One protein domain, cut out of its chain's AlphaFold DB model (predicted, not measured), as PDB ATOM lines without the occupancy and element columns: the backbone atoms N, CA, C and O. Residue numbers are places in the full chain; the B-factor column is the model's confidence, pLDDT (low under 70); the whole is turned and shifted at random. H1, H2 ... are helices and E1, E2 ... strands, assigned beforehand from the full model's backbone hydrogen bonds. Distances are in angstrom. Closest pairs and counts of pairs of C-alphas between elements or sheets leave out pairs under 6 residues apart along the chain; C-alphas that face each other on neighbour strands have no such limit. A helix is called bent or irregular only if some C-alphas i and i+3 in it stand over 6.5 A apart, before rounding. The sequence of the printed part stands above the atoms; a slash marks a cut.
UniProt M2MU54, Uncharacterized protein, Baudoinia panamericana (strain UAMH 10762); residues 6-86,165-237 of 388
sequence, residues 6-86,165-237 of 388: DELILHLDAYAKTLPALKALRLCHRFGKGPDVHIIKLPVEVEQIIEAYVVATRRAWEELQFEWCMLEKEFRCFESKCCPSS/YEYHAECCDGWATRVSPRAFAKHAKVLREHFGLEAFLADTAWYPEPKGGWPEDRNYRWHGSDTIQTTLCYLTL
ATOM      1  N   ASP A   6     213.292 166.138 191.555       92.38
ATOM      2  CA  ASP A   6     213.725 166.629 190.246       92.38
ATOM      3  C   ASP A   6     214.935 165.834 189.737       92.38
ATOM      4  O   ASP A   6     214.897 165.260 188.645       92.38
ATOM      5  N   GLU A   7     215.962 165.679 190.579       91.38
ATOM      6  CA  GLU A   7     217.135 164.860 190.267       91.38
ATOM      7  C   GLU A   7     216.749 163.384 190.060       91.38
ATOM      8  O   GLU A   7     217.223 162.736 189.121       91.38
ATOM      9  N   LEU A   8     215.852 162.845 190.898       92.75
ATOM     10  CA  LEU A   8     215.374 161.466 190.781       92.75
ATOM     11  C   LEU A   8     214.651 161.227 189.450       92.75
ATOM     12  O   LEU A   8     214.979 160.271 188.744       92.75
ATOM     13  N   ILE A   9     213.677 162.075 189.105       93.12
ATOM     14  CA  ILE A   9     212.903 161.979 187.859       93.12
ATOM     15  C   ILE A   9     213.847 162.013 186.657       93.12
ATOM     16  O   ILE A   9     213.792 161.119 185.806       93.12
ATOM     17  N   LEU A  10     214.769 162.980 186.630       89.62
ATOM     18  CA  LEU A  10     215.753 163.133 185.563       89.62
ATOM     19  C   LEU A  10     216.642 161.892 185.426       89.62
ATOM     20  O   LEU A  10     216.868 161.380 184.327       89.62
ATOM     21  N   HIS A  11     217.155 161.380 186.545       89.38
ATOM     22  CA  HIS A  11     218.017 160.204 186.549       89.38
ATOM     23  C   HIS A  11     217.292 158.940 186.104       89.38
ATOM     24  O   HIS A  11     217.877 158.136 185.373       89.38
ATOM     25  N   LEU A  12     216.031 158.774 186.494       92.50
ATOM     26  CA  LEU A  12     215.213 157.647 186.065       92.50
ATOM     27  C   LEU A  12     214.846 157.742 184.582       92.50
ATOM     28  O   LEU A  12     214.880 156.717 183.905       92.50
ATOM     29  N   ASP A  13     214.572 158.936 184.049       90.00
ATOM     30  CA  ASP A  13     214.356 159.127 182.609       90.00
ATOM     31  C   ASP A  13     215.631 158.835 181.804       90.00
ATOM     32  O   ASP A  13     215.590 158.087 180.821       90.00
ATOM     33  N   ALA A  14     216.786 159.340 182.247       87.56
ATOM     34  CA  ALA A  14     218.075 159.036 181.627       87.56
ATOM     35  C   ALA A  14     218.375 157.526 181.665       87.56
ATOM     36  O   ALA A  14     218.741 156.929 180.646       87.56
ATOM     37  N   TYR A  15     218.155 156.884 182.816       90.56
ATOM     38  CA  TYR A  15     218.330 155.445 182.976       90.56
ATOM     39  C   TYR A  15     217.384 154.663 182.058       90.56
ATOM     40  O   TYR A  15     217.843 153.816 181.289       90.56
ATOM     41  N   ALA A  16     216.091 155.000 182.034       90.94
ATOM     42  CA  ALA A  16     215.097 154.365 181.171       90.94
ATOM     43  C   ALA A  16     215.465 154.469 179.682       90.94
ATOM     44  O   ALA A  16     215.371 153.482 178.948       90.94
ATOM     45  N   LYS A  17     215.973 155.628 179.239       88.56
ATOM     46  CA  LYS A  17     216.488 155.830 177.874       88.56
ATOM     47  C   LYS A  17     217.694 154.913 177.582       88.56
ATOM     48  O   LYS A  17     217.852 154.449 176.447       88.56
ATOM     49  N   THR A  18     218.536 154.613 178.578       89.94
ATOM     50  CA  THR A  18     219.729 153.740 178.446       89.94
ATOM     51  C   THR A  18     219.451 152.243 178.592       89.94
ATOM     52  O   THR A  18     220.230 151.440 178.077       89.94
ATOM     53  N   LEU A  19     218.326 151.854 179.202       90.44
ATOM     54  CA  LEU A  19     217.979 150.457 179.484       90.44
ATOM     55  C   LEU A  19     218.155 149.498 178.299       90.44
ATOM     56  O   LEU A  19     218.702 148.418 178.512       90.44
ATOM     57  N   PRO A  20     217.763 149.831 177.053       90.19
ATOM     58  CA  PRO A  20     217.968 148.919 175.930       90.19
ATOM     59  C   PRO A  20     219.447 148.600 175.665       90.19
ATOM     60  O   PRO A  20     219.769 147.467 175.312       90.19
ATOM     61  N   ALA A  21     220.341 149.576 175.848       88.19
ATOM     62  CA  ALA A  21     221.779 149.386 175.678       88.19
ATOM     63  C   ALA A  21     222.364 148.552 176.824       88.19
ATOM     64  O   ALA A  21     223.103 147.607 176.565       88.19
ATOM     65  N   LEU A  22     221.961 148.835 178.069       89.75
ATOM     66  CA  LEU A  22     222.377 148.059 179.243       89.75
ATOM     67  C   LEU A  22     221.899 146.603 179.154       89.75
ATOM     68  O   LEU A  22     222.673 145.674 179.354       89.75
ATOM     69  N   LYS A  23     220.638 146.376 178.760       88.50
ATOM     70  CA  LYS A  23     220.108 145.028 178.506       88.50
ATOM     71  C   LYS A  23     220.900 144.315 177.412       88.50
ATOM     72  O   LYS A  23     221.223 143.144 177.574       88.50
ATOM     73  N   ALA A  24     221.220 144.996 176.310       85.75
ATOM     74  CA  ALA A  24     222.026 144.407 175.246       85.75
ATOM     75  C   ALA A  24     223.428 144.027 175.747       85.75
ATOM     76  O   ALA A  24     223.862 142.912 175.472       85.75
ATOM     77  N   LEU A  25     224.089 144.898 176.520       86.06
ATOM     78  CA  LEU A  25     225.389 144.630 177.142       86.06
ATOM     79  C   LEU A  25     225.327 143.389 178.044       86.06
ATOM     80  O   LEU A  25     226.044 142.424 177.783       86.06
ATOM     81  N   ARG A  26     224.401 143.371 179.011       85.75
ATOM     82  CA  ARG A  26     224.164 142.249 179.938       85.75
ATOM     83  C   ARG A  26     223.890 140.937 179.206       85.75
ATOM     84  O   ARG A  26     224.415 139.887 179.563       85.75
ATOM     85  N   LEU A  27     223.059 140.967 178.160       83.88
ATOM     86  CA  LEU A  27     222.743 139.771 177.376       83.88
ATOM     87  C   LEU A  27     223.944 139.291 176.552       83.88
ATOM     88  O   LEU A  27     224.160 138.085 176.448       83.88
ATOM     89  N   CYS A  28     224.725 140.207 175.971       81.94
ATOM     90  CA  CYS A  28     225.944 139.859 175.240       81.94
ATOM     91  C   CYS A  28     227.001 139.262 176.174       81.94
ATOM     92  O   CYS A  28     227.626 138.268 175.816       81.94
ATOM     93  N   HIS A  29     227.158 139.826 177.374       82.44
ATOM     94  CA  HIS A  29     228.033 139.302 178.420       82.44
ATOM     95  C   HIS A  29     227.602 137.906 178.878       82.44
ATOM     96  O   HIS A  29     228.400 136.973 178.867       82.44
ATOM     97  N   ARG A  30     226.313 137.723 179.186       83.25
ATOM     98  CA  ARG A  30     225.790 136.462 179.725       83.25
ATOM     99  C   ARG A  30     225.696 135.332 178.699       83.25
ATOM    100  O   ARG A  30     225.863 134.168 179.059       83.25
ATOM    101  N   PHE A  31     225.358 135.649 177.448       82.88
ATOM    102  CA  PHE A  31     224.986 134.645 176.444       82.88
ATOM    103  C   PHE A  31     225.822 134.672 175.162       82.88
ATOM    104  O   PHE A  31     225.592 133.821 174.303       82.88
ATOM    105  N   GLY A  32     226.755 135.611 174.991       79.25
ATOM    106  CA  GLY A  32     227.594 135.671 173.794       79.25
ATOM    107  C   GLY A  32     228.497 134.440 173.634       79.25
ATOM    108  O   GLY A  32     228.971 133.862 174.610       79.25
ATOM    109  N   LYS A  33     228.758 134.027 172.389       79.75
ATOM    110  CA  LYS A  33     229.714 132.963 172.028       79.75
ATOM    111  C   LYS A  33     230.321 133.193 170.650       79.75
ATOM    112  O   LYS A  33     229.617 133.650 169.758       79.75
ATOM    113  N   GLY A  34     231.581 132.809 170.457       79.19
ATOM    114  CA  GLY A  34     232.297 132.941 169.183       79.19
ATOM    115  C   GLY A  34     233.795 133.221 169.380       79.19
ATOM    116  O   GLY A  34     234.221 133.437 170.518       79.19
ATOM    117  N   PRO A  35     234.594 133.200 168.301       74.69
ATOM    118  CA  PRO A  35     236.032 133.476 168.363       74.69
ATOM    119  C   PRO A  35     236.352 134.932 168.748       74.69
ATOM    120  O   PRO A  35     237.342 135.161 169.437       74.69
ATOM    121  N   ASP A  36     235.478 135.884 168.407       66.31
ATOM    122  CA  ASP A  36     235.693 137.328 168.618       66.31
ATOM    123  C   ASP A  36     234.999 137.875 169.882       66.31
ATOM    124  O   ASP A  36     234.790 139.079 170.052       66.31
ATOM    125  N   VAL A  37     234.594 136.990 170.799       67.44
ATOM    126  CA  VAL A  37     233.772 137.374 171.953       67.44
ATOM    127  C   VAL A  37     234.631 137.686 173.160       67.44
ATOM    128  O   VAL A  37     234.819 136.867 174.057       67.44
ATOM    129  N   HIS A  38     235.125 138.916 173.206       68.50
ATOM    130  CA  HIS A  38     235.918 139.406 174.334       68.50
ATOM    131  C   HIS A  38     235.059 139.869 175.531       68.50
ATOM    132  O   HIS A  38     235.578 140.050 176.628       68.50
ATOM    133  N   ILE A  39     233.739 140.021 175.347       65.56
ATOM    134  CA  ILE A  39     232.817 140.628 176.331       65.56
ATOM    135  C   ILE A  39     232.266 139.614 177.358       65.56
ATOM    136  O   ILE A  39     231.826 140.005 178.428       65.56
ATOM    137  N   ILE A  40     232.330 138.304 177.105       65.88
ATOM    138  CA  ILE A  40     231.678 137.262 177.942       65.88
ATOM    139  C   ILE A  40     232.402 136.911 179.248       65.88
ATOM    140  O   ILE A  40     232.028 135.972 179.946       65.88
ATOM    141  N   LYS A  41     233.492 137.615 179.552       71.00
ATOM    142  CA  LYS A  41     234.318 137.390 180.747       71.00
ATOM    143  C   LYS A  41     234.648 138.686 181.472       71.00
ATOM    144  O   LYS A  41     235.624 138.723 182.217       71.00
ATOM    145  N   LEU A  42     233.887 139.755 181.235       78.69
ATOM    146  CA  LEU A  42     234.105 140.972 182.004       78.69
ATOM    147  C   LEU A  42     233.800 140.669 183.476       78.69
ATOM    148  O   LEU A  42     232.739 140.106 183.762       78.69
ATOM    149  N   PRO A  43     234.709 141.002 184.404       85.00
ATOM    150  CA  PRO A  43     234.360 141.062 185.813       85.00
ATOM    151  C   PRO A  43     233.141 141.972 186.001       85.00
ATOM    152  O   PRO A  43     232.972 142.940 185.250       85.00
ATOM    153  N   VAL A  44     232.297 141.661 186.984       82.19
ATOM    154  CA  VAL A  44     231.067 142.422 187.269       82.19
ATOM    155  C   VAL A  44     231.384 143.903 187.494       82.19
ATOM    156  O   VAL A  44     230.634 144.774 187.072       82.19
ATOM    157  N   GLU A  45     232.539 144.197 188.078       85.44
ATOM    158  CA  GLU A  45     233.032 145.547 188.327       85.44
ATOM    159  C   GLU A  45     233.263 146.314 187.015       85.44
ATOM    160  O   GLU A  45     232.915 147.486 186.900       85.44
ATOM    161  N   VAL A  46     233.812 145.650 185.992       84.19
ATOM    162  CA  VAL A  46     234.042 146.268 184.677       84.19
ATOM    163  C   VAL A  46     232.721 146.489 183.951       84.19
ATOM    164  O   VAL A  46     232.539 147.529 183.322       84.19
ATOM    165  N   GLU A  47     231.784 145.545 184.065       85.44
ATOM    166  CA  GLU A  47     230.424 145.733 183.562       85.44
ATOM    167  C   GLU A  47     229.788 146.969 184.204       85.44
ATOM    168  O   GLU A  47     229.390 147.878 183.481       85.44
ATOM    169  N   GLN A  48     229.801 147.073 185.534       85.06
ATOM    170  CA  GLN A  48     229.274 148.225 186.270       85.06
ATOM    171  C   GLN A  48     229.920 149.552 185.848       85.06
ATOM    172  O   GLN A  48     229.210 150.544 185.686       85.06
ATOM    173  N   ILE A  49     231.236 149.584 185.610       86.56
ATOM    174  CA  ILE A  49     231.930 150.778 185.099       86.56
ATOM    175  C   ILE A  49     231.418 151.155 183.704       86.56
ATOM    176  O   ILE A  49     231.162 152.332 183.441       86.56
ATOM    177  N   ILE A  50     231.235 150.180 182.809       88.12
ATOM    178  CA  ILE A  50     230.688 150.430 181.468       88.12
ATOM    179  C   ILE A  50     229.244 150.924 181.573       88.12
ATOM    180  O   ILE A  50     228.880 151.871 180.880       88.12
ATOM    181  N   GLU A  51     228.423 150.335 182.442       89.75
ATOM    182  CA  GLU A  51     227.048 150.791 182.657       89.75
ATOM    183  C   GLU A  51     227.008 152.232 183.162       89.75
ATOM    184  O   GLU A  51     226.286 153.060 182.601       89.75
ATOM    185  N   ALA A  52     227.831 152.550 184.165       85.81
ATOM    186  CA  ALA A  52     227.974 153.900 184.688       85.81
ATOM    187  C   ALA A  52     228.409 154.875 183.586       85.81
ATOM    188  O   ALA A  52     227.818 155.946 183.444       85.81
ATOM    189  N   TYR A  53     229.368 154.480 182.744       88.88
ATOM    190  CA  TYR A  53     229.823 155.282 181.613       88.88
ATOM    191  C   TYR A  53     228.730 155.485 180.557       88.88
ATOM    192  O   TYR A  53     228.565 156.593 180.054       88.88
ATOM    193  N   VAL A  54     227.941 154.457 180.231       87.94
ATOM    194  CA  VAL A  54     226.820 154.558 179.281       87.94
ATOM    195  C   VAL A  54     225.748 155.510 179.808       87.94
ATOM    196  O   VAL A  54     225.246 156.343 179.051       87.94
ATOM    197  N   VAL A  55     225.418 155.426 181.100       84.00
ATOM    198  CA  VAL A  55     224.460 156.335 181.743       84.00
ATOM    199  C   VAL A  55     225.000 157.764 181.768       84.00
ATOM    200  O   VAL A  55     224.293 158.681 181.350       84.00
ATOM    201  N   ALA A  56     226.250 157.963 182.189       80.75
ATOM    202  CA  ALA A  56     226.889 159.277 182.250       80.75
ATOM    203  C   ALA A  56     227.021 159.918 180.862       80.75
ATOM    204  O   ALA A  56     226.663 161.078 180.675       80.75
ATOM    205  N   THR A  57     227.444 159.143 179.861       80.75
ATOM    206  CA  THR A  57     227.561 159.624 178.481       80.75
ATOM    207  C   THR A  57     226.204 160.041 177.951       80.75
ATOM    208  O   THR A  57     226.125 161.058 177.281       80.75
ATOM    209  N   ARG A  58     225.127 159.305 178.261       72.50
ATOM    210  CA  ARG A  58     223.772 159.681 177.836       72.50
ATOM    211  C   ARG A  58     223.298 160.959 178.522       72.50
ATOM    212  O   ARG A  58     222.697 161.780 177.844       72.50
ATOM    213  N   ARG A  59     223.603 161.153 179.813       63.25
ATOM    214  CA  ARG A  59     223.315 162.403 180.550       63.25
ATOM    215  C   ARG A  59     223.972 163.629 179.912       63.25
ATOM    216  O   ARG A  59     223.406 164.707 179.991       63.25
ATOM    217  N   ALA A  60     225.119 163.457 179.257       59.75
ATOM    218  CA  ALA A  60     225.829 164.534 178.572       59.75
ATOM    219  C   ALA A  60     225.200 164.967 177.228       59.75
ATOM    220  O   ALA A  60     225.752 165.842 176.567       59.75
ATOM    221  N   TRP A  61     224.086 164.366 176.784       64.75
ATOM    222  CA  TRP A  61     223.437 164.757 175.526       64.75
ATOM    223  C   TRP A  61     222.599 166.023 175.707       64.75
ATOM    224  O   TRP A  61     221.813 166.130 176.646       64.75
ATOM    225  N   GLU A  62     222.725 166.936 174.743       64.38
ATOM    226  CA  GLU A  62     222.066 168.251 174.678       64.38
ATOM    227  C   GLU A  62     220.541 168.180 174.902       64.38
ATOM    228  O   GLU A  62     219.961 169.060 175.535       64.38
ATOM    229  N   GLU A  63     219.891 167.093 174.470       67.88
ATOM    230  CA  GLU A  63     218.452 166.862 174.677       67.88
ATOM    231  C   GLU A  63     218.070 166.748 176.163       67.88
ATOM    232  O   GLU A  63     217.043 167.278 176.583       67.88
ATOM    233  N   LEU A  64     218.896 166.078 176.977       71.06
ATOM    234  CA  LEU A  64     218.652 165.964 178.418       71.06
ATOM    235  C   LEU A  64     219.019 167.245 179.157       71.06
ATOM    236  O   LEU A  64     218.434 167.516 180.199       71.06
ATOM    237  N   GLN A  65     219.954 168.034 178.626       80.12
ATOM    238  CA  GLN A  65     220.290 169.325 179.214       80.12
ATOM    239  C   GLN A  65     219.104 170.289 179.121       80.12
ATOM    240  O   GLN A  65     218.777 170.940 180.107       80.12
ATOM    241  N   PHE A  66     218.415 170.335 177.977       84.12
ATOM    242  CA  PHE A  66     217.203 171.144 177.844       84.12
ATOM    243  C   PHE A  66     216.069 170.639 178.750       84.12
ATOM    244  O   PHE A  66     215.476 171.430 179.481       84.12
ATOM    245  N   GLU A  67     215.799 169.324 178.751       85.44
ATOM    246  CA  GLU A  67     214.802 168.724 179.654       85.44
ATOM    247  C   GLU A  67     215.126 169.014 181.130       85.44
ATOM    248  O   GLU A  67     214.214 169.292 181.905       85.44
ATOM    249  N   TRP A  68     216.406 168.990 181.515       86.06
ATOM    250  CA  TRP A  68     216.851 169.316 182.868       86.06
ATOM    251  C   TRP A  68     216.610 170.786 183.195       86.06
ATOM    252  O   TRP A  68     215.934 171.065 184.178       86.06
ATOM    253  N   CYS A  69     217.076 171.717 182.360       88.44
ATOM    254  CA  CYS A  69     216.846 173.143 182.589       88.44
ATOM    255  C   CYS A  69     215.353 173.453 182.764       88.44
ATOM    256  O   CYS A  69     214.989 174.255 183.618       88.44
ATOM    257  N   MET A  70     214.483 172.802 181.985       90.94
ATOM    258  CA  MET A  70     213.034 172.956 182.125       90.94
ATOM    259  C   MET A  70     212.504 172.338 183.421       90.94
ATOM    260  O   MET A  70     211.763 172.999 184.136       90.94
ATOM    261  N   LEU A  71     212.907 171.110 183.762       93.06
ATOM    262  CA  LEU A  71     212.469 170.438 184.990       93.06
ATOM    263  C   LEU A  71     212.898 171.199 186.251       93.06
ATOM    264  O   LEU A  71     212.120 171.333 187.190       93.06
ATOM    265  N   GLU A  72     214.127 171.709 186.263       92.31
ATOM    266  CA  GLU A  72     214.652 172.522 187.357       92.31
ATOM    267  C   GLU A  72     213.873 173.834 187.482       92.31
ATOM    268  O   GLU A  72     213.504 174.221 188.589       92.31
ATOM    269  N   LYS A  73     213.560 174.500 186.363       93.69
ATOM    270  CA  LYS A  73     212.717 175.705 186.360       93.69
ATOM    271  C   LYS A  73     211.314 175.425 186.887       93.69
ATOM    272  O   LYS A  73     210.848 176.161 187.752       93.69
ATOM    273  N   GLU A  74     210.670 174.364 186.405       96.06
ATOM    274  CA  GLU A  74     209.348 173.929 186.863       96.06
ATOM    275  C   GLU A  74     209.348 173.679 188.376       96.06
ATOM    276  O   GLU A  74     208.518 174.232 189.097       96.06
ATOM    277  N   PHE A  75     210.331 172.923 188.877       95.44
ATOM    278  CA  PHE A  75     210.443 172.635 190.305       95.44
ATOM    279  C   PHE A  75     210.742 173.888 191.132       95.44
ATOM    280  O   PHE A  75     210.127 174.100 192.172       95.44
ATOM    281  N   ARG A  76     211.629 174.775 190.662       94.81
ATOM    282  CA  ARG A  76     211.908 176.048 191.345       94.81
ATOM    283  C   ARG A  76     210.692 176.966 191.380       94.81
ATOM    284  O   ARG A  76     210.509 177.645 192.386       94.81
ATOM    285  N   CYS A  77     209.875 176.999 190.327       95.69
ATOM    286  CA  CYS A  77     208.609 177.733 190.341       95.69
ATOM    287  C   CYS A  77     207.647 177.128 191.359       95.69
ATOM    288  O   CYS A  77     207.148 177.851 192.214       95.69
ATOM    289  N   PHE A  78     207.484 175.805 191.339       94.94
ATOM    290  CA  PHE A  78     206.647 175.097 192.305       94.94
ATOM    291  C   PHE A  78     207.083 175.353 193.756       94.94
ATOM    292  O   PHE A  78     206.249 175.528 194.642       94.94
ATOM    293  N   GLU A  79     208.392 175.456 194.000       93.06
ATOM    294  CA  GLU A  79     208.936 175.791 195.316       93.06
ATOM    295  C   GLU A  79     208.905 177.281 195.676       93.06
ATOM    296  O   GLU A  79     209.397 177.661 196.741       93.06
ATOM    297  N   SER A  80     208.364 178.144 194.808       93.88
ATOM    298  CA  SER A  80     208.453 179.607 194.931       93.88
ATOM    299  C   SER A  80     209.901 180.118 195.077       93.88
ATOM    300  O   SER A  80     210.163 181.156 195.675       93.88
ATOM    301  N   LYS A  81     210.883 179.392 194.530       93.75
ATOM    302  CA  LYS A  81     212.314 179.764 194.522       93.75
ATOM    303  C   LYS A  81     212.760 180.420 193.216       93.75
ATOM    304  O   LYS A  81     213.950 180.717 193.037       93.75
ATOM    305  N   CYS A  82     211.846 180.587 192.264       94.75
ATOM    306  CA  CYS A  82     212.088 181.375 191.065       94.75
ATOM    307  C   CYS A  82     212.022 182.874 191.381       94.75
ATOM    308  O   CYS A  82     211.352 183.298 192.324       94.75
ATOM    309  N   CYS A  83     212.722 183.675 190.589       94.00
ATOM    310  CA  CYS A  83     212.606 185.126 190.615       94.00
ATOM    311  C   CYS A  83     211.839 185.604 189.369       94.00
ATOM    312  O   CYS A  83     211.894 184.925 188.338       94.00
ATOM    313  N   PRO A  84     211.114 186.730 189.434       94.38
ATOM    314  CA  PRO A  84     210.371 187.268 188.298       94.38
ATOM    315  C   PRO A  84     211.134 187.298 186.965       94.38
ATOM    316  O   PRO A  84     210.566 186.932 185.937       94.38
ATOM    317  N   SER A  85     212.415 187.673 186.977       92.06
ATOM    318  CA  SER A  85     213.272 187.745 185.788       92.06
ATOM    319  C   SER A  85     213.512 186.386 185.131       92.06
ATOM    320  O   SER A  85     213.622 186.308 183.911       92.06
ATOM    321  N   SER A  86     213.506 185.295 185.906       90.94
ATOM    322  CA  SER A  86     213.727 183.937 185.388       90.94
ATOM    323  C   SER A  86     212.601 183.421 184.480       90.94
ATOM    324  O   SER A  86     212.755 182.372 183.848       90.94
ATOM    325  N   TYR A 165     203.357 185.832 185.720       91.62
ATOM    326  CA  TYR A 165     202.329 185.031 186.389       91.62
ATOM    327  C   TYR A 165     201.910 183.822 185.554       91.62
ATOM    328  O   TYR A 165     201.829 182.720 186.091       91.62
ATOM    329  N   GLU A 166     201.681 184.011 184.253       93.75
ATOM    330  CA  GLU A 166     201.294 182.929 183.342       93.75
ATOM    331  C   GLU A 166     202.379 181.852 183.270       93.75
ATOM    332  O   GLU A 166     202.106 180.685 183.539       93.75
ATOM    333  N   TYR A 167     203.630 182.246 183.013       94.12
ATOM    334  CA  TYR A 167     204.742 181.300 182.931       94.12
ATOM    335  C   TYR A 167     205.001 180.587 184.263       94.12
ATOM    336  O   TYR A 167     205.289 179.389 184.283       94.12
ATOM    337  N   HIS A 168     204.875 181.299 185.390       94.69
ATOM    338  CA  HIS A 168     204.975 180.689 186.715       94.69
ATOM    339  C   HIS A 168     203.902 179.616 186.917       94.69
ATOM    340  O   HIS A 168     204.224 178.501 187.324       94.69
ATOM    341  N   ALA A 169     202.642 179.936 186.607       95.06
ATOM    342  CA  ALA A 169     201.529 179.002 186.727       95.06
ATOM    343  C   ALA A 169     201.727 177.773 185.826       95.06
ATOM    344  O   ALA A 169     201.592 176.647 186.298       95.06
ATOM    345  N   GLU A 170     202.144 177.973 184.572       96.25
ATOM    346  CA  GLU A 170     202.475 176.883 183.646       96.25
ATOM    347  C   GLU A 170     203.594 175.984 184.185       96.25
ATOM    348  O   GLU A 170     203.505 174.758 184.100       96.25
ATOM    349  N   CYS A 171     204.640 176.574 184.770       96.19
ATOM    350  CA  CYS A 171     205.739 175.833 185.379       96.19
ATOM    351  C   CYS A 171     205.279 175.002 186.586       96.19
ATOM    352  O   CYS A 171     205.646 173.829 186.704       96.19
ATOM    353  N   CYS A 172     204.451 175.582 187.458       95.56
ATOM    354  CA  CYS A 172     203.866 174.891 188.606       95.56
ATOM    355  C   CYS A 172     202.959 173.729 188.170       95.56
ATOM    356  O   CYS A 172     203.092 172.616 188.687       95.56
ATOM    357  N   ASP A 173     202.097 173.948 187.176       96.19
ATOM    358  CA  ASP A 173     201.227 172.916 186.604       96.19
ATOM    359  C   ASP A 173     202.033 171.812 185.904       96.19
ATOM    360  O   ASP A 173     201.704 170.620 186.006       96.19
ATOM    361  N   GLY A 174     203.115 172.189 185.216       96.25
ATOM    362  CA  GLY A 174     204.070 171.275 184.601       96.25
ATOM    363  C   GLY A 174     204.690 170.338 185.633       96.25
ATOM    364  O   GLY A 174     204.616 169.111 185.479       96.25
ATOM    365  N   TRP A 175     205.201 170.896 186.733       96.94
ATOM    366  CA  TRP A 175     205.742 170.111 187.839       96.94
ATOM    367  C   TRP A 175     204.689 169.184 188.457       96.94
ATOM    368  O   TRP A 175     204.899 167.967 188.511       96.94
ATOM    369  N   ALA A 176     203.528 169.726 188.846       95.62
ATOM    370  CA  ALA A 176     202.428 168.968 189.447       95.62
ATOM    371  C   ALA A 176     201.987 167.797 188.551       95.62
ATOM    372  O   ALA A 176     201.756 166.672 189.008       95.62
ATOM    373  N   THR A 177     201.945 168.026 187.236       96.25
ATOM    374  CA  THR A 177     201.642 166.986 186.251       96.25
ATOM    375  C   THR A 177     202.684 165.872 186.273       96.25
ATOM    376  O   THR A 177     202.303 164.700 186.235       96.25
ATOM    377  N   ARG A 178     203.983 166.189 186.363       94.94
ATOM    378  CA  ARG A 178     205.074 165.194 186.367       94.94
ATOM    379  C   ARG A 178     205.109 164.339 187.625       94.94
ATOM    380  O   ARG A 178     205.337 163.133 187.512       94.94
ATOM    381  N   VAL A 179     204.874 164.940 188.790       95.06
ATOM    382  CA  VAL A 179     204.852 164.215 190.072       95.06
ATOM    383  C   VAL A 179     203.523 163.506 190.329       95.06
ATOM    384  O   VAL A 179     203.427 162.687 191.244       95.06
ATOM    385  N   SER A 180     202.508 163.745 189.488       95.56
ATOM    386  CA  SER A 180     201.232 163.042 189.582       95.56
ATOM    387  C   SER A 180     201.422 161.514 189.526       95.56
ATOM    388  O   SER A 180     202.236 161.012 188.738       95.56
ATOM    389  N   PRO A 181     200.621 160.726 190.274       94.19
ATOM    390  CA  PRO A 181     200.749 159.266 190.292       94.19
ATOM    391  C   PRO A 181     200.697 158.626 188.901       94.19
ATOM    392  O   PRO A 181     201.355 157.620 188.638       94.19
ATOM    393  N   ARG A 182     199.918 159.218 187.988       94.62
ATOM    394  CA  ARG A 182     199.775 158.736 186.613       94.62
ATOM    395  C   ARG A 182     201.035 158.983 185.787       94.62
ATOM    396  O   ARG A 182     201.466 158.070 185.086       94.62
ATOM    397  N   ALA A 183     201.601 160.189 185.834       94.31
ATOM    398  CA  ALA A 183     202.798 160.517 185.063       94.31
ATOM    399  C   ALA A 183     204.041 159.816 185.624       94.31
ATOM    400  O   ALA A 183     204.837 159.269 184.858       94.31
ATOM    401  N   PHE A 184     204.149 159.740 186.953       95.50
ATOM    402  CA  PHE A 184     205.262 159.092 187.640       95.50
ATOM    403  C   PHE A 184     205.227 157.555 187.548       95.50
ATOM    404  O   PHE A 184     206.227 156.888 187.809       95.50
ATOM    405  N   ALA A 185     204.113 156.945 187.119       95.31
ATOM    406  CA  ALA A 185     203.972 155.488 187.022       95.31
ATOM    407  C   ALA A 185     205.085 154.812 186.195       95.31
ATOM    408  O   ALA A 185     205.522 153.708 186.531       95.31
ATOM    409  N   LYS A 186     205.584 155.474 185.137       94.75
ATOM    410  CA  LYS A 186     206.713 154.960 184.338       94.75
ATOM    411  C   LYS A 186     208.004 154.878 185.159       94.75
ATOM    412  O   LYS A 186     208.726 153.888 185.063       94.75
ATOM    413  N   HIS A 187     208.271 155.878 185.996       95.44
ATOM    414  CA  HIS A 187     209.452 155.953 186.853       95.44
ATOM    415  C   HIS A 187     209.328 154.995 188.036       95.44
ATOM    416  O   HIS A 187     210.278 154.278 188.341       95.44
ATOM    417  N   ALA A 188     208.136 154.897 188.632       94.75
ATOM    418  CA  ALA A 188     207.827 153.922 189.675       94.75
ATOM    419  C   ALA A 188     208.067 152.481 189.198       94.75
ATOM    420  O   ALA A 188     208.633 151.667 189.927       94.75
ATOM    421  N   LYS A 189     207.696 152.173 187.947       94.12
ATOM    422  CA  LYS A 189     207.987 150.877 187.327       94.12
ATOM    423  C   LYS A 189     209.494 150.622 187.230       94.12
ATOM    424  O   LYS A 189     209.943 149.550 187.620       94.12
ATOM    425  N   VAL A 190     210.268 151.601 186.761       94.31
ATOM    426  CA  VAL A 190     211.734 151.488 186.666       94.31
ATOM    427  C   VAL A 190     212.364 151.273 188.045       94.31
ATOM    428  O   VAL A 190     213.175 150.362 188.195       94.31
ATOM    429  N   LEU A 191     211.964 152.055 189.053       94.12
ATOM    430  CA  LEU A 191     212.430 151.905 190.438       94.12
ATOM    431  C   LEU A 191     212.173 150.498 190.975       94.12
ATOM    432  O   LEU A 191     213.080 149.866 191.520       94.12
ATOM    433  N   ARG A 192     210.965 149.975 190.765       91.25
ATOM    434  CA  ARG A 192     210.594 148.652 191.259       91.25
ATOM    435  C   ARG A 192     211.334 147.535 190.525       91.25
ATOM    436  O   ARG A 192     211.905 146.667 191.175       91.25
ATOM    437  N   GLU A 193     211.340 147.556 189.194       89.12
ATOM    438  CA  GLU A 193     211.901 146.473 188.370       89.12
ATOM    439  C   GLU A 193     213.431 146.411 188.422       89.12
ATOM    440  O   GLU A 193     214.003 145.323 188.376       89.12
ATOM    441  N   HIS A 194     214.105 147.562 188.497       87.62
ATOM    442  CA  HIS A 194     215.564 147.625 188.372       87.62
ATOM    443  C   HIS A 194     216.294 147.883 189.685       87.62
ATOM    444  O   HIS A 194     217.456 147.500 189.799       87.62
ATOM    445  N   PHE A 195     215.630 148.505 190.661       89.38
ATOM    446  CA  PHE A 195     216.245 148.875 191.935       89.38
ATOM    447  C   PHE A 195     215.558 148.223 193.142       89.38
ATOM    448  O   PHE A 195     216.095 148.283 194.241       89.38
ATOM    449  N   GLY A 196     214.393 147.587 192.966       87.50
ATOM    450  CA  GLY A 196     213.629 147.021 194.080       87.50
ATOM    451  C   GLY A 196     213.117 148.086 195.057       87.50
ATOM    452  O   GLY A 196     212.917 147.785 196.230       87.50
ATOM    453  N   LEU A 197     212.930 149.322 194.585       91.69
ATOM    454  CA  LEU A 197     212.516 150.475 195.387       91.69
ATOM    455  C   LEU A 197     211.146 151.001 194.951       91.69
ATOM    456  O   LEU A 197     210.703 150.803 193.820       91.69
ATOM    457  N   GLU A 198     210.495 151.729 195.850       93.12
ATOM    458  CA  GLU A 198     209.326 152.565 195.584       93.12
ATOM    459  C   GLU A 198     209.653 154.011 195.946       93.12
ATOM    460  O   GLU A 198     210.411 154.262 196.883       93.12
ATOM    461  N   ALA A 199     209.076 154.962 195.213       94.19
ATOM    462  CA  ALA A 199     209.095 156.358 195.620       94.19
ATOM    463  C   ALA A 199     207.746 156.723 196.236       94.19
ATOM    464  O   ALA A 199     206.691 156.462 195.656       94.19
ATOM    465  N   PHE A 200     207.801 157.350 197.402       91.75
ATOM    466  CA  PHE A 200     206.688 158.064 197.993       91.75
ATOM    467  C   PHE A 200     206.847 159.546 197.660       91.75
ATOM    468  O   PHE A 200     207.875 160.140 197.994       91.75
ATOM    469  N   LEU A 201     205.841 160.108 196.995       92.12
ATOM    470  CA  LEU A 201     205.753 161.520 196.637       92.12
ATOM    471  C   LEU A 201     204.579 162.134 197.394       92.12
ATOM    472  O   LEU A 201     203.487 161.562 197.400       92.12
ATOM    473  N   ALA A 202     204.812 163.273 198.036       88.56
ATOM    474  CA  ALA A 202     203.769 164.040 198.695       88.56
ATOM    475  C   ALA A 202     204.055 165.531 198.564       88.56
ATOM    476  O   ALA A 202     205.141 165.983 198.921       88.56
ATOM    477  N   ASP A 203     203.065 166.283 198.105       86.31
ATOM    478  CA  ASP A 203     203.155 167.734 198.066       86.31
ATOM    479  C   ASP A 203     202.838 168.300 199.449       86.31
ATOM    480  O   ASP A 203     201.906 167.865 200.133       86.31
ATOM    481  N   THR A 204     203.642 169.263 199.875       83.31
ATOM    482  CA  THR A 204     203.457 169.976 201.135       83.31
ATOM    483  C   THR A 204     203.532 171.468 200.878       83.31
ATOM    484  O   THR A 204     204.463 171.930 200.227       83.31
ATOM    485  N   ALA A 205     202.565 172.215 201.400       81.81
ATOM    486  CA  ALA A 205     202.586 173.670 201.379       81.81
ATOM    487  C   ALA A 205     203.218 174.213 202.663       81.81
ATOM    488  O   ALA A 205     203.113 173.600 203.734       81.81
ATOM    489  N   TRP A 206     203.857 175.373 202.558       70.62
ATOM    490  CA  TRP A 206     204.282 176.132 203.718       70.62
ATOM    491  C   TRP A 206     203.046 176.601 204.488       70.62
ATOM    492  O   TRP A 206     202.139 177.222 203.938       70.62
ATOM    493  N   TYR A 207     203.010 176.292 205.783       66.38
ATOM    494  CA  TYR A 207     202.021 176.855 206.690       66.38
ATOM    495  C   TYR A 207     202.694 177.979 207.483       66.38
ATOM    496  O   TYR A 207     203.721 177.716 208.113       66.38
ATOM    497  N   PRO A 208     202.120 179.198 207.521       58.84
ATOM    498  CA  PRO A 208     202.714 180.374 208.164       58.84
ATOM    499  C   PRO A 208     202.758 180.298 209.703       58.84
ATOM    500  O   PRO A 208     202.925 181.317 210.374       58.84
ATOM    501  N   GLU A 209     202.619 179.110 210.302       61.62
ATOM    502  CA  GLU A 209     202.881 178.969 211.729       61.62
ATOM    503  C   GLU A 209     204.370 179.213 212.020       61.62
ATOM    504  O   GLU A 209     205.244 178.674 211.333       61.62
ATOM    505  N   PRO A 210     204.688 179.995 213.064       55.00
ATOM    506  CA  PRO A 210     206.046 180.416 213.355       55.00
ATOM    507  C   PRO A 210     206.821 179.245 213.963       55.00
ATOM    508  O   PRO A 210     206.905 179.092 215.181       55.00
ATOM    509  N   LYS A 211     207.391 178.381 213.127       49.75
ATOM    510  CA  LYS A 211     208.396 177.402 213.551       49.75
ATOM    511  C   LYS A 211     209.596 177.531 212.627       49.75
ATOM    512  O   LYS A 211     209.612 176.983 211.531       49.75
ATOM    513  N   GLY A 212     210.568 178.321 213.089       57.56
ATOM    514  CA  GLY A 212     211.799 178.700 212.394       57.56
ATOM    515  C   GLY A 212     212.717 177.526 212.060       57.56
ATOM    516  O   GLY A 212     213.749 177.336 212.695       57.56
ATOM    517  N   GLY A 213     212.331 176.740 211.061       65.75
ATOM    518  CA  GLY A 213     213.128 175.639 210.525       65.75
ATOM    519  C   GLY A 213     213.024 175.468 209.010       65.75
ATOM    520  O   GLY A 213     213.695 174.592 208.470       65.75
ATOM    521  N   TRP A 214     212.211 176.277 208.324       66.19
ATOM    522  CA  TRP A 214     212.214 176.315 206.864       66.19
ATOM    523  C   TRP A 214     213.391 177.165 206.386       66.19
ATOM    524  O   TRP A 214     213.573 178.266 206.908       66.19
ATOM    525  N   PRO A 215     214.199 176.676 205.432       67.56
ATOM    526  CA  PRO A 215     215.206 177.507 204.793       67.56
ATOM    527  C   PRO A 215     214.524 178.718 204.154       67.56
ATOM    528  O   PRO A 215     213.644 178.546 203.314       67.56
ATOM    529  N   GLU A 216     214.900 179.928 204.564       76.62
ATOM    530  CA  GLU A 216     214.455 181.144 203.887       76.62
ATOM    531  C   GLU A 216     215.208 181.263 202.558       76.62
ATOM    532  O   GLU A 216     216.438 181.334 202.535       76.62
ATOM    533  N   ASP A 217     214.470 181.261 201.450       84.81
ATOM    534  CA  ASP A 217     215.005 181.618 200.142       84.81
ATOM    535  C   ASP A 217     214.750 183.109 199.893       84.81
ATOM    536  O   ASP A 217     213.649 183.615 200.130       84.81
ATOM    537  N   ARG A 218     215.760 183.830 199.391       84.38
ATOM    538  CA  ARG A 218     215.651 185.263 199.072       84.38
ATOM    539  C   ARG A 218     214.482 185.546 198.128       84.38
ATOM    540  O   ARG A 218     213.885 186.620 198.197       84.38
ATOM    541  N   ASN A 219     214.159 184.601 197.250       88.94
ATOM    542  CA  ASN A 219     213.115 184.770 196.256       88.94
ATOM    543  C   ASN A 219     211.700 184.645 196.825       88.94
ATOM    544  O   ASN A 219     210.774 185.105 196.167       88.94
ATOM    545  N   TYR A 220     211.516 184.166 198.060       89.06
ATOM    546  CA  TYR A 220     210.196 184.123 198.708       89.06
ATOM    547  C   TYR A 220     209.531 185.495 198.827       89.06
ATOM    548  O   TYR A 220     208.310 185.579 198.857       89.06
ATOM    549  N   ARG A 221     210.309 186.586 198.806       88.75
ATOM    550  CA  ARG A 221     209.777 187.959 198.773       88.75
ATOM    551  C   ARG A 221     208.914 188.275 197.542       88.75
ATOM    552  O   ARG A 221     208.187 189.261 197.569       88.75
ATOM    553  N   TRP A 222     209.038 187.488 196.473       90.88
ATOM    554  CA  TRP A 222     208.313 187.661 195.211       90.88
ATOM    555  C   TRP A 222     207.034 186.827 195.127       90.88
ATOM    556  O   TRP A 222     206.346 186.866 194.112       90.88
ATOM    557  N   HIS A 223     206.739 186.050 196.166       90.69
ATOM    558  CA  HIS A 223     205.674 185.060 196.163       90.69
ATOM    559  C   HIS A 223     204.731 185.282 197.341       90.69
ATOM    560  O   HIS A 223     205.108 185.834 198.379       90.69
ATOM    561  N   GLY A 224     203.480 184.856 197.178       88.12
ATOM    562  CA  GLY A 224     202.529 184.826 198.281       88.12
ATOM    563  C   GLY A 224     202.945 183.772 199.304       88.12
ATOM    564  O   GLY A 224     203.458 182.711 198.955       88.12
ATOM    565  N   SER A 225     202.702 184.013 200.594       83.00
ATOM    566  CA  SER A 225     202.975 182.995 201.621       83.00
ATOM    567  C   SER A 225     202.178 181.699 201.409       83.00
ATOM    568  O   SER A 225     202.559 180.648 201.905       83.00
ATOM    569  N   ASP A 226     201.060 181.779 200.695       82.38
ATOM    570  CA  ASP A 226     200.179 180.671 200.333       82.38
ATOM    571  C   ASP A 226     200.618 179.905 199.074       82.38
ATOM    572  O   ASP A 226     200.104 178.813 198.823       82.38
ATOM    573  N   THR A 227     201.580 180.426 198.303       84.75
ATOM    574  CA  THR A 227     202.078 179.782 197.074       84.75
ATOM    575  C   THR A 227     203.341 178.953 197.299       84.75
ATOM    576  O   THR A 227     203.721 178.176 196.427       84.75
ATOM    577  N   ILE A 228     203.987 179.071 198.464       86.25
ATOM    578  CA  ILE A 228     205.209 178.322 198.772       86.25
ATOM    579  C   ILE A 228     204.858 176.853 199.012       86.25
ATOM    580  O   ILE A 228     204.223 176.497 200.008       86.25
ATOM    581  N   GLN A 229     205.283 175.988 198.096       88.88
ATOM    582  CA  GLN A 229     205.063 174.544 198.151       88.88
ATOM    583  C   GLN A 229     206.393 173.798 198.016       88.88
ATOM    584  O   GLN A 229     207.444 174.386 197.811       88.88
ATOM    585  N   THR A 230     206.391 172.489 198.216       90.06
ATOM    586  CA  THR A 230     207.506 171.607 197.855       90.06
ATOM    587  C   THR A 230     206.983 170.187 197.725       90.06
ATOM    588  O   THR A 230     205.971 169.826 198.334       90.06
ATOM    589  N   THR A 231     207.672 169.363 196.943       91.62
ATOM    590  CA  THR A 231     207.364 167.940 196.825       91.62
ATOM    591  C   THR A 231     208.360 167.150 197.662       91.62
ATOM    592  O   THR A 231     209.547 167.059 197.349       91.62
ATOM    593  N   LEU A 232     207.866 166.511 198.717       89.75
ATOM    594  CA  LEU A 232     208.638 165.545 199.479       89.75
ATOM    595  C   LEU A 232     208.773 164.254 198.676       89.75
ATOM    596  O   LEU A 232     207.777 163.675 198.241       89.75
ATOM    597  N   CYS A 233     210.002 163.762 198.544       92.81
ATOM    598  CA  CYS A 233     210.279 162.485 197.908       92.81
ATOM    599  C   CYS A 233     211.103 161.585 198.824       92.81
ATOM    600  O   CYS A 233     212.187 161.947 199.282       92.81
ATOM    601  N   TYR A 234     210.593 160.381 199.072       90.12
ATOM    602  CA  TYR A 234     211.291 159.358 199.839       90.12
ATOM    603  C   TYR A 234     211.392 158.071 199.039       90.12
ATOM    604  O   TYR A 234     210.396 157.580 198.514       90.12
ATOM    605  N   LEU A 235     212.581 157.472 199.027       91.44
ATOM    606  CA  LEU A 235     212.751 156.095 198.576       91.44
ATOM    607  C   LEU A 235     212.459 155.138 199.733       91.44
ATOM    608  O   LEU A 235     213.011 155.288 200.833       91.44
ATOM    609  N   THR A 236     211.589 154.169 199.467       87.25
ATOM    610  CA  THR A 236     211.132 153.139 200.402       87.25
ATOM    611  C   THR A 236     211.272 151.755 199.785       87.25
ATOM    612  O   THR A 236     211.222 151.598 198.567       87.25
ATOM    613  N   LEU A 237     211.402 150.728 200.623       86.19
ATOM    614  CA  LEU A 237     211.258 149.350 200.163       86.19
ATOM    615  C   LEU A 237     209.767 149.043 199.924       86.19
ATOM    616  O   LEU A 237     208.932 149.507 200.709       86.19
TER     617      LEU A 237
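AT A GLANCE: This is residues 6 to 86 and 165 to 237 of the 388 residues of an uncharacterized protein of Baudoinia panamericana (strain UAMH 10762) (UniProt M2MU54). A ribbon of two antiparallel strands, E1 and E2, is partly covered on one face by helices H3, H4 and H5; arm H1a of bent helix H1 lies in the model's middle, and H1b runs toward one end beside H2. The loop of residues 32 to 43 lies at that end, H6 at the other. The printed part has 154 residues, mostly helix, in the order H1 H2 H3 H4 H5 E1 H6 E2: a loose rod, radius of gyration of the C-alphas 20.3 A, spans 69 by 34 by 28 A.

HOW THE PARTS SIT: E1, residues 198 to 205, and E2, residues 229 to 236, are antiparallel neighbours at 159 degrees; N 200 and O 234, 2.8 A apart, are within hydrogen-bond range. The closest C-alphas of H5, residues 181 to 195, and E1 are Arg 192 and Glu 198, 6.0 A. Residues 71 to 78 of H3, residues 62 to 78, touch H4, residues 165 to 179, about perpendicular at 73 degrees; the closest C-alphas are Glu 74 and Cys 171, 4.3 A. H1, residues 6 to 31, one helix by hydrogen bonds, is bent: C-alphas 17 and 20 are 7.3 A apart. H5 is irregular, only just: C-alphas 183 and 186 are 6.8 A apart. Arm H1a, residues 6 to 17, touches H3, closest C-alphas Asp 6 and Leu 71, 6.6 A. Arm H1b, residues 20 to 31, and H2, residues 44 to 59, are close but not clearly touching, closest C-alphas Leu 22 and Glu 51, 6.4 A. H6, residues 218 to 222, touches no helix. Each O i to N i+4 pair is within hydrogen-bond range in H1a, H1b, H2, H3 and H4, 9 of 11 in H5 and 0 of 1 in H6, where 1 of 2 O i to N i+3 pairs is.

IN THESE COORDINATES: H1 begins at C-alpha 6 (213.725, 166.629, 190.246); E2 ends at C-alpha 236 (211.132, 153.139, 200.402). H3 is 24.4 A long, E1 22.9 A.

THE WHOLE: Residues 87 to 164 are not printed; C-alphas 86 and 165 are 11.5 A apart. Links H1 to H2 and E1 to H6 are long. The pLDDT is under 70 at residues 36 to 40, 59 to 63 and 207 to 215.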